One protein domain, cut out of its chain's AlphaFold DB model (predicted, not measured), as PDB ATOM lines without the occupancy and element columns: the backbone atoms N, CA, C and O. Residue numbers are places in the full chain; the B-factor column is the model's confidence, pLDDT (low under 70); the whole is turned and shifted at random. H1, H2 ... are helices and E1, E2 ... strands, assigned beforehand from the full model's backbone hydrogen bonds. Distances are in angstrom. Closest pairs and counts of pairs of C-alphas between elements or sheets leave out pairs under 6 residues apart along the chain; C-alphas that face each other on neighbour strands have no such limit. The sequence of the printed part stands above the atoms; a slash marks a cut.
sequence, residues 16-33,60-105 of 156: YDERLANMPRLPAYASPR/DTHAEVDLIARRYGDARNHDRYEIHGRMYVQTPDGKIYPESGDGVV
ATOM      1  N   TYR A  16     211.146 172.148 176.799       74.94
ATOM      2  CA  TYR A  16     210.853 173.420 176.141       74.94
ATOM      3  C   TYR A  16     209.646 174.136 176.777       74.94
ATOM      4  O   TYR A  16     209.708 175.345 177.013       74.94
ATOM      5  N   ASP A  17     208.595 173.387 177.121       79.56
ATOM      6  CA  ASP A  17     207.376 173.924 177.734       79.56
ATOM      7  C   ASP A  17     207.639 174.475 179.144       79.56
ATOM      8  O   ASP A  17     207.169 175.562 179.481       79.56
ATOM      9  N   GLU A  18     208.472 173.801 179.944       77.06
ATOM     10  CA  GLU A  18     208.906 174.307 181.256       77.06
ATOM     11  C   GLU A  18     209.724 175.595 181.125       77.06
ATOM     12  O   GLU A  18     209.525 176.549 181.877       77.06
ATOM     13  N   ARG A  19     210.623 175.673 180.139       76.06
ATOM     14  CA  ARG A  19     211.397 176.898 179.879       76.06
ATOM     15  C   ARG A  19     210.493 178.051 179.438       76.06
ATOM     16  O   ARG A  19     210.739 179.187 179.834       76.06
ATOM     17  N   LEU A  20     209.460 177.787 178.636       79.69
ATOM     18  CA  LEU A  20     208.470 178.799 178.250       79.69
ATOM     19  C   LEU A  20     207.660 179.303 179.445       79.69
ATOM     20  O   LEU A  20     207.459 180.511 179.562       79.69
ATOM     21  N   ALA A  21     207.246 178.413 180.349       83.19
ATOM     22  CA  ALA A  21     206.555 178.800 181.580       83.19
ATOM     23  C   ALA A  21     207.420 179.703 182.482       83.19
ATOM     24  O   ALA A  21     206.898 180.579 183.168       83.19
ATOM     25  N   ASN A  22     208.743 179.533 182.421       85.31
ATOM     26  CA  ASN A  22     209.729 180.306 183.175       85.31
ATOM     27  C   ASN A  22     210.210 181.584 182.472       85.31
ATOM     28  O   ASN A  22     211.134 182.248 182.946       85.31
ATOM     29  N   MET A  23     209.625 181.935 181.327       82.19
ATOM     30  CA  MET A  23     210.071 183.086 180.554       82.19
ATOM     31  C   MET A  23     209.832 184.399 181.318       82.19
ATOM     32  O   MET A  23     208.701 184.675 181.732       82.19
ATOM     33  N   PRO A  24     210.862 185.256 181.465       82.75
ATOM     34  CA  PRO A  24     210.669 186.581 182.023       82.75
ATOM     35  C   PRO A  24     209.675 187.406 181.214       82.75
ATOM     36  O   PRO A  24     209.657 187.348 179.982       82.75
ATOM     37  N   ARG A  25     208.854 188.205 181.901       79.25
ATOM     38  CA  ARG A  25     207.809 189.000 181.239       79.25
ATOM     39  C   ARG A  25     208.406 190.063 180.319       79.25
ATOM     40  O   ARG A  25     207.878 190.330 179.242       79.25
ATOM     41  N   LEU A  26     209.470 190.703 180.782       81.56
ATOM     42  CA  LEU A  26     210.263 191.667 180.026       81.56
ATOM     43  C   LEU A  26     211.682 191.124 179.859       81.56
ATOM     44  O   LEU A  26     212.095 190.299 180.680       81.56
ATOM     45  N   PRO A  27     212.452 191.609 178.864       81.62
ATOM     46  CA  PRO A  27     213.884 191.352 178.803       81.62
ATOM     47  C   PRO A  27     214.515 191.616 180.172       81.62
ATOM     48  O   PRO A  27     214.473 192.734 180.686       81.62
ATOM     49  N   ALA A  28     215.010 190.549 180.788       77.75
ATOM     50  CA  ALA A  28     215.596 190.587 182.111       77.75
ATOM     51  C   ALA A  28     217.037 191.070 182.000       77.75
ATOM     52  O   ALA A  28     217.808 190.557 181.192       77.75
ATOM     53  N   TYR A  29     217.394 192.055 182.813       80.12
ATOM     54  CA  TYR A  29     218.771 192.506 182.926       80.12
ATOM     55  C   TYR A  29     219.085 192.870 184.370       80.12
ATOM     56  O   TYR A  29     218.252 193.429 185.101       80.12
ATOM     57  N   ALA A  30     220.308 192.547 184.781       73.19
ATOM     58  CA  ALA A  30     220.827 192.959 186.070       73.19
ATOM     59  C   ALA A  30     220.984 194.481 186.082       73.19
ATOM     60  O   ALA A  30     221.390 195.096 185.090       73.19
ATOM     61  N   SER A  31     220.665 195.126 187.204       67.06
ATOM     62  CA  SER A  31     220.907 196.561 187.315       67.06
ATOM     63  C   SER A  31     222.424 196.818 187.314       67.06
ATOM     64  O   SER A  31     223.086 196.356 188.234       67.06
ATOM     65  N   PRO A  32     222.991 197.612 186.377       54.44
ATOM     66  CA  PRO A  32     224.448 197.818 186.262       54.44
ATOM     67  C   PRO A  32     225.113 198.448 187.497       54.44
ATOM     68  O   PRO A  32     226.332 198.532 187.592       54.44
ATOM     69  N   ARG A  33     224.299 198.980 188.414       60.75
ATOM     70  CA  ARG A  33     224.695 199.514 189.719       60.75
ATOM     71  C   ARG A  33     223.690 199.032 190.749       60.75
ATOM     72  O   ARG A  33     222.874 199.813 191.256       60.75
ATOM     73  N   ASP A  60     226.739 186.250 193.444       90.38
ATOM     74  CA  ASP A  60     226.821 186.895 192.135       90.38
ATOM     75  C   ASP A  60     225.410 187.127 191.574       90.38
ATOM     76  O   ASP A  60     224.840 186.297 190.860       90.38
ATOM     77  N   THR A  61     224.810 188.266 191.933       91.00
ATOM     78  CA  THR A  61     223.435 188.571 191.506       91.00
ATOM     79  C   THR A  61     223.336 188.790 189.998       91.00
ATOM     80  O   THR A  61     222.288 188.531 189.408       91.00
ATOM     81  N   HIS A  62     224.420 189.227 189.353       90.38
ATOM     82  CA  HIS A  62     224.467 189.410 187.907       90.38
ATOM     83  C   HIS A  62     224.382 188.066 187.182       90.38
ATOM     84  O   HIS A  62     223.531 187.912 186.303       90.38
ATOM     85  N   ALA A  63     225.186 187.085 187.596       90.56
ATOM     86  CA  ALA A  63     225.135 185.737 187.039       90.56
ATOM     87  C   ALA A  63     223.753 185.088 187.232       90.56
ATOM     88  O   ALA A  63     223.216 184.468 186.313       90.56
ATOM     89  N   GLU A  64     223.127 185.272 188.396       92.69
ATOM     90  CA  GLU A  64     221.788 184.726 188.655       92.69
ATOM     91  C   GLU A  64     220.696 185.398 187.823       92.69
ATOM     92  O   GLU A  64     219.804 184.716 187.314       92.69
ATOM     93  N   VAL A  65     220.770 186.714 187.614       91.81
ATOM     94  CA  VAL A  65     219.842 187.397 186.705       91.81
ATOM     95  C   VAL A  65     220.044 186.946 185.259       91.81
ATOM     96  O   VAL A  65     219.053 186.774 184.549       91.81
ATOM     97  N   ASP A  66     221.277 186.691 184.825       90.81
ATOM     98  CA  ASP A  66     221.548 186.143 183.492       90.81
ATOM     99  C   ASP A  66     220.958 184.735 183.330       90.81
ATOM    100  O   ASP A  66     220.374 184.414 182.290       90.81
ATOM    101  N   LEU A  67     221.033 183.900 184.367       91.25
ATOM    102  CA  LEU A  67     220.380 182.592 184.390       91.25
ATOM    103  C   LEU A  67     218.850 182.718 184.332       91.25
ATOM    104  O   LEU A  67     218.204 182.011 183.553       91.25
ATOM    105  N   ILE A  68     218.259 183.657 185.075       91.12
ATOM    106  CA  ILE A  68     216.821 183.968 184.989       91.12
ATOM    107  C   ILE A  68     216.452 184.433 183.573       91.12
ATOM    108  O   ILE A  68     215.478 183.944 183.002       91.12
ATOM    109  N   ALA A  69     217.249 185.314 182.961       89.06
ATOM    110  CA  ALA A  69     217.046 185.784 181.589       89.06
ATOM    111  C   ALA A  69     217.073 184.632 180.571       89.06
ATOM    112  O   ALA A  69     216.301 184.619 179.609       89.06
ATOM    113  N   ARG A  70     217.919 183.629 180.825       87.56
ATOM    114  CA  ARG A  70     218.034 182.384 180.052       87.56
ATOM    115  C   ARG A  70     217.027 181.299 180.458       87.56
ATOM    116  O   ARG A  70     217.070 180.211 179.891       87.56
ATOM    117  N   ARG A  71     216.068 181.608 181.346       88.56
ATOM    118  CA  ARG A  71     214.944 180.735 181.755       88.56
ATOM    119  C   ARG A  71     215.349 179.552 182.651       88.56
ATOM    120  O   ARG A  71     214.641 178.544 182.719       88.56
ATOM    121  N   TYR A  72     216.474 179.682 183.353       87.94
ATOM    122  CA  TYR A  72     216.942 178.713 184.351       87.94
ATOM    123  C   TYR A  72     216.373 178.955 185.757       87.94
ATOM    124  O   TYR A  72     216.453 178.069 186.599       87.94
ATOM    125  N   GLY A  73     215.766 180.118 186.009       88.88
ATOM    126  CA  GLY A  73     214.975 180.353 187.220       88.88
ATOM    127  C   GLY A  73     213.572 179.752 187.116       88.88
ATOM    128  O   GLY A  73     213.053 179.571 186.016       88.88
ATOM    129  N   ASP A  74     212.952 179.462 188.252       91.88
ATOM    130  CA  ASP A  74     211.562 179.016 188.330       91.88
ATOM    131  C   ASP A  74     210.646 180.228 188.499       91.88
ATOM    132  O   ASP A  74     210.729 180.946 189.499       91.88
ATOM    133  N   ALA A  75     209.753 180.472 187.544       92.44
ATOM    134  CA  ALA A  75     208.745 181.513 187.688       92.44
ATOM    135  C   ALA A  75     207.766 181.121 188.804       92.44
ATOM    136  O   ALA A  75     207.083 180.099 188.739       92.44
ATOM    137  N   ARG A  76     207.692 181.943 189.854       92.38
ATOM    138  CA  ARG A  76     206.761 181.735 190.976       92.38
ATOM    139  C   ARG A  76     205.447 182.470 190.764       92.38
ATOM    140  O   ARG A  76     204.396 181.995 191.182       92.38
ATOM    141  N   ASN A  77     205.504 183.630 190.124       86.50
ATOM    142  CA  ASN A  77     204.345 184.394 189.676       86.50
ATOM    143  C   ASN A  77     204.767 185.356 188.547       86.50
ATOM    144  O   ASN A  77     205.837 185.203 187.965       86.50
ATOM    145  N   HIS A  78     203.921 186.337 188.219       81.19
ATOM    146  CA  HIS A  78     204.119 187.213 187.060       81.19
ATOM    147  C   HIS A  78     205.420 188.022 187.052       81.19
ATOM    148  O   HIS A  78     205.862 188.414 185.973       81.19
ATOM    149  N   ASP A  79     205.986 188.325 188.218       91.94
ATOM    150  CA  ASP A  79     207.152 189.194 188.357       91.94
ATOM    151  C   ASP A  79     208.229 188.608 189.273       91.94
ATOM    152  O   ASP A  79     209.174 189.319 189.610       91.94
ATOM    153  N   ARG A  80     208.125 187.335 189.680       94.75
ATOM    154  CA  ARG A  80     209.080 186.709 190.603       94.75
ATOM    155  C   ARG A  80     209.631 185.398 190.095       94.75
ATOM    156  O   ARG A  80     208.897 184.548 189.593       94.75
ATOM    157  N   TYR A  81     210.919 185.228 190.349       94.94
ATOM    158  CA  TYR A  81     211.712 184.098 189.891       94.94
ATOM    159  C   TYR A  81     212.508 183.547 191.066       94.94
ATOM    160  O   TYR A  81     213.076 184.321 191.834       94.94
ATOM    161  N   GLU A  82     212.542 182.232 191.210       95.25
ATOM    162  CA  GLU A  82     213.381 181.555 192.190       95.25
ATOM    163  C   GLU A  82     214.589 180.924 191.506       95.25
ATOM    164  O   GLU A  82     214.447 180.237 190.494       95.25
ATOM    165  N   ILE A  83     215.781 181.144 192.048       94.12
ATOM    166  CA  ILE A  83     217.005 180.480 191.601       94.12
ATOM    167  C   ILE A  83     217.941 180.296 192.792       94.12
ATOM    168  O   ILE A  83     218.068 181.193 193.619       94.12
ATOM    169  N   HIS A  84     218.541 179.110 192.926       93.69
ATOM    170  CA  HIS A  84     219.453 178.773 194.030       93.69
ATOM    171  C   HIS A  84     218.914 179.119 195.441       93.69
ATOM    172  O   HIS A  84     219.657 179.577 196.308       93.69
ATOM    173  N   GLY A  85     217.608 178.939 195.677       93.38
ATOM    174  CA  GLY A  85     216.966 179.249 196.963       93.38
ATOM    175  C   GLY A  85     216.768 180.746 197.244       93.38
ATOM    176  O   GLY A  85     216.452 181.129 198.373       93.38
ATOM    177  N   ARG A  86     216.944 181.606 196.233       95.81
ATOM    178  CA  ARG A  86     216.710 183.052 196.300       95.81
ATOM    179  C   ARG A  86     215.541 183.466 195.429       95.81
ATOM    180  O   ARG A  86     215.422 183.056 194.280       95.81
ATOM    181  N   MET A  87     214.712 184.342 195.981       96.12
ATOM    182  CA  MET A  87     213.619 184.997 195.281       96.12
ATOM    183  C   MET A  87     214.092 186.320 194.699       96.12
ATOM    184  O   MET A  87     214.552 187.206 195.423       96.12
ATOM    185  N   TYR A  88     213.894 186.479 193.400       94.69
ATOM    186  CA  TYR A  88     214.136 187.690 192.635       94.69
ATOM    187  C   TYR A  88     212.817 188.305 192.189       94.69
ATOM    188  O   TYR A  88     211.847 187.591 191.936       94.69
ATOM    189  N   VAL A  89     212.788 189.629 192.062       93.31
ATOM    190  CA  VAL A  89     211.630 190.367 191.550       93.31
ATOM    191  C   VAL A  89     212.022 191.212 190.342       93.31
ATOM    192  O   VAL A  89     213.050 191.894 190.359       93.31
ATOM    193  N   GLN A  90     211.202 191.166 189.294       91.88
ATOM    194  CA  GLN A  90     211.306 192.003 188.107       91.88
ATOM    195  C   GLN A  90     210.444 193.254 188.274       91.88
ATOM    196  O   GLN A  90     209.244 193.194 188.526       91.88
ATOM    197  N   THR A  91     211.048 194.422 188.110       89.50
ATOM    198  CA  THR A  91     210.320 195.688 188.099       89.50
ATOM    199  C   THR A  91     209.587 195.912 186.773       89.50
ATOM    200  O   THR A  91     209.953 195.329 185.751       89.50
ATOM    201  N   PRO A  92     208.613 196.843 186.726       87.19
ATOM    202  CA  PRO A  92     207.957 197.225 185.474       87.19
ATOM    203  C   PRO A  92     208.903 197.744 184.373       87.19
ATOM    204  O   PRO A  92     208.530 197.722 183.208       87.19
ATOM    205  N   ASP A  93     210.110 198.210 184.720       86.25
ATOM    206  CA  ASP A  93     211.165 198.626 183.778       86.25
ATOM    207  C   ASP A  93     212.158 197.501 183.414       86.25
ATOM    208  O   ASP A  93     213.188 197.762 182.788       86.25
ATOM    209  N   GLY A  94     211.865 196.251 183.791       86.25
ATOM    210  CA  GLY A  94     212.609 195.048 183.396       86.25
ATOM    211  C   GLY A  94     213.815 194.698 184.273       86.25
ATOM    212  O   GLY A  94     214.407 193.635 184.084       86.25
ATOM    213  N   LYS A  95     214.160 195.539 185.258       89.56
ATOM    214  CA  LYS A  95     215.273 195.275 186.181       89.56
ATOM    215  C   LYS A  95     214.916 194.135 187.109       89.56
ATOM    216  O   LYS A  95     213.847 194.151 187.716       89.56
ATOM    217  N   ILE A  96     215.846 193.211 187.287       91.25
ATOM    218  CA  ILE A  96     215.710 192.138 188.265       91.25
ATOM    219  C   ILE A  96     216.675 192.387 189.425       91.25
ATOM    220  O   ILE A  96     217.815 192.804 189.218       91.25
ATOM    221  N   TYR A  97     216.199 192.189 190.654       91.44
ATOM    222  CA  TYR A  97     217.018 192.277 191.864       91.44
ATOM    223  C   TYR A  97     216.576 191.244 192.908       91.44
ATOM    224  O   TYR A  97     215.406 190.842 192.908       91.44
ATOM    225  N   PRO A  98     217.489 190.807 193.795       93.88
ATOM    226  CA  PRO A  98     217.161 189.844 194.836       93.88
ATOM    227  C   PRO A  98     216.225 190.486 195.858       93.88
ATOM    228  O   PRO A  98     216.452 191.606 196.322       93.88
ATOM    229  N   GLU A  99     215.165 189.783 196.224       93.69
ATOM    230  CA  GLU A  99     214.179 190.234 197.202       93.69
ATOM    231  C   GLU A  99     214.347 189.525 198.552       93.69
ATOM    232  O   GLU A  99     214.270 190.169 199.603       93.69
ATOM    233  N   SER A 100     214.567 188.208 198.534       95.12
ATOM    234  CA  SER A 100     214.747 187.382 199.734       95.12
ATOM    235  C   SER A 100     215.424 186.044 199.413       95.12
ATOM    236  O   SER A 100     215.635 185.722 198.247       95.12
ATOM    237  N   GLY A 101     215.754 185.272 200.450       94.38
ATOM    238  CA  GLY A 101     216.391 183.961 200.342       94.38
ATOM    239  C   GLY A 101     217.794 183.947 200.929       94.38
ATOM    240  O   GLY A 101     218.212 184.906 201.581       94.38
ATOM    241  N   ASP A 102     218.495 182.838 200.719       93.88
ATOM    242  CA  ASP A 102     219.812 182.622 201.311       93.88
ATOM    243  C   ASP A 102     220.824 183.686 200.859       93.88
ATOM    244  O   ASP A 102     220.891 184.021 199.673       93.88
ATOM    245  N   GLY A 103     221.555 184.249 201.824       93.12
ATOM    246  CA  GLY A 103     222.472 185.381 201.651       93.12
ATOM    247  C   GLY A 103     221.822 186.725 201.262       93.12
ATOM    248  O   GLY A 103     222.531 187.665 200.906       93.12
ATOM    249  N   VAL A 104     220.491 186.877 201.328       94.81
ATOM    250  CA  VAL A 104     219.802 188.163 201.084       94.81
ATOM    251  C   VAL A 104     219.253 188.739 202.388       94.81
ATOM    252  O   VAL A 104     218.296 188.233 202.975       94.81
ATOM    253  N   VAL A 105     219.810 189.869 202.816       94.75
ATOM    254  CA  VAL A 105     219.410 190.580 204.034       94.75
ATOM    255  C   VAL A 105     218.396 191.673 203.721       94.75
ATOM    256  O   VAL A 105     218.515 192.402 202.738       94.75
TER     257      VAL A 105
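AT A GLANCE: This is residues 16 to 33 and 60 to 105 of the 156 residues of an uncharacterized protein of Chloroflexia bacterium (UniProt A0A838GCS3). A strongly twisted sheet of four strands has one helix, H2, packed across one face, while a small helix, H1, lies at one end of the longest axis and only grazes the sheet by E1. Between H1 and the cut, the long stretch of residues 22 to 33 has no named element, and its residues 29 to 30 pair with E4. The printed part has 64 residues with two named helices and then four named strands, in the antiparallel order E1, E2, E3, E4; the class is mixed, helices and strands. It is compact, with a radius of gyration of the C-alphas of 10.6 A and spans of 33 by 23 by 18 A.

IN THESE COORDINATES: H1, residues 16 to 21, begins at C-alpha 16 (210.853, 173.420, 176.141). After the cut comes H2, residues 61 to 69, 12.1 A long. E1 is residues 74 to 77, E2 80 to 83 and E3 86 to 90. E4, residues 95 to 101, is 18.2 A long and ends at C-alpha 101 (216.391, 183.961, 200.342).

HOW THE PARTS SIT: The strands form a meander, each the antiparallel neighbour of the one before, and each successive pair is a hairpin. N 74 and O 82 are 2.8 A apart between E1 and E2, N 81 and O 88 3.0 A between E2 and E3, and N 87 and O 100 2.8 A between E3 and E4, each within hydrogen-bond range. Edge strands E1 and E4 are apart. H2 is on the sheet at a height of 8.5 A and runs only just across the strands, at 60.1 degrees to E2 on the local plane. The closest C-alphas of H2 and E4 are those of Val 65 and Ile 96, 6.5 A apart. The closest C-alphas of H1 and E1 are those of Ala 21 and Ala 75, 7.0 A apart. Residues 29 to 30 pair, parallel, with residues 95 to 96 of E4. In H1 and H2 every O i to N i+4 pair is within hydrogen-bond range.

THE WHOLE: The two C-alphas farthest apart, of Tyr 16 and Val 105, are 33.8 A apart. Residues 34 to 59 are not printed, and C-alphas 33 and 60 are 13.0 A apart across this cut, which the link from H1 to H2 spans. The other links are tight. Mean pLDDT of the printed part is 87.3, and residues 31 to 33 are under 70.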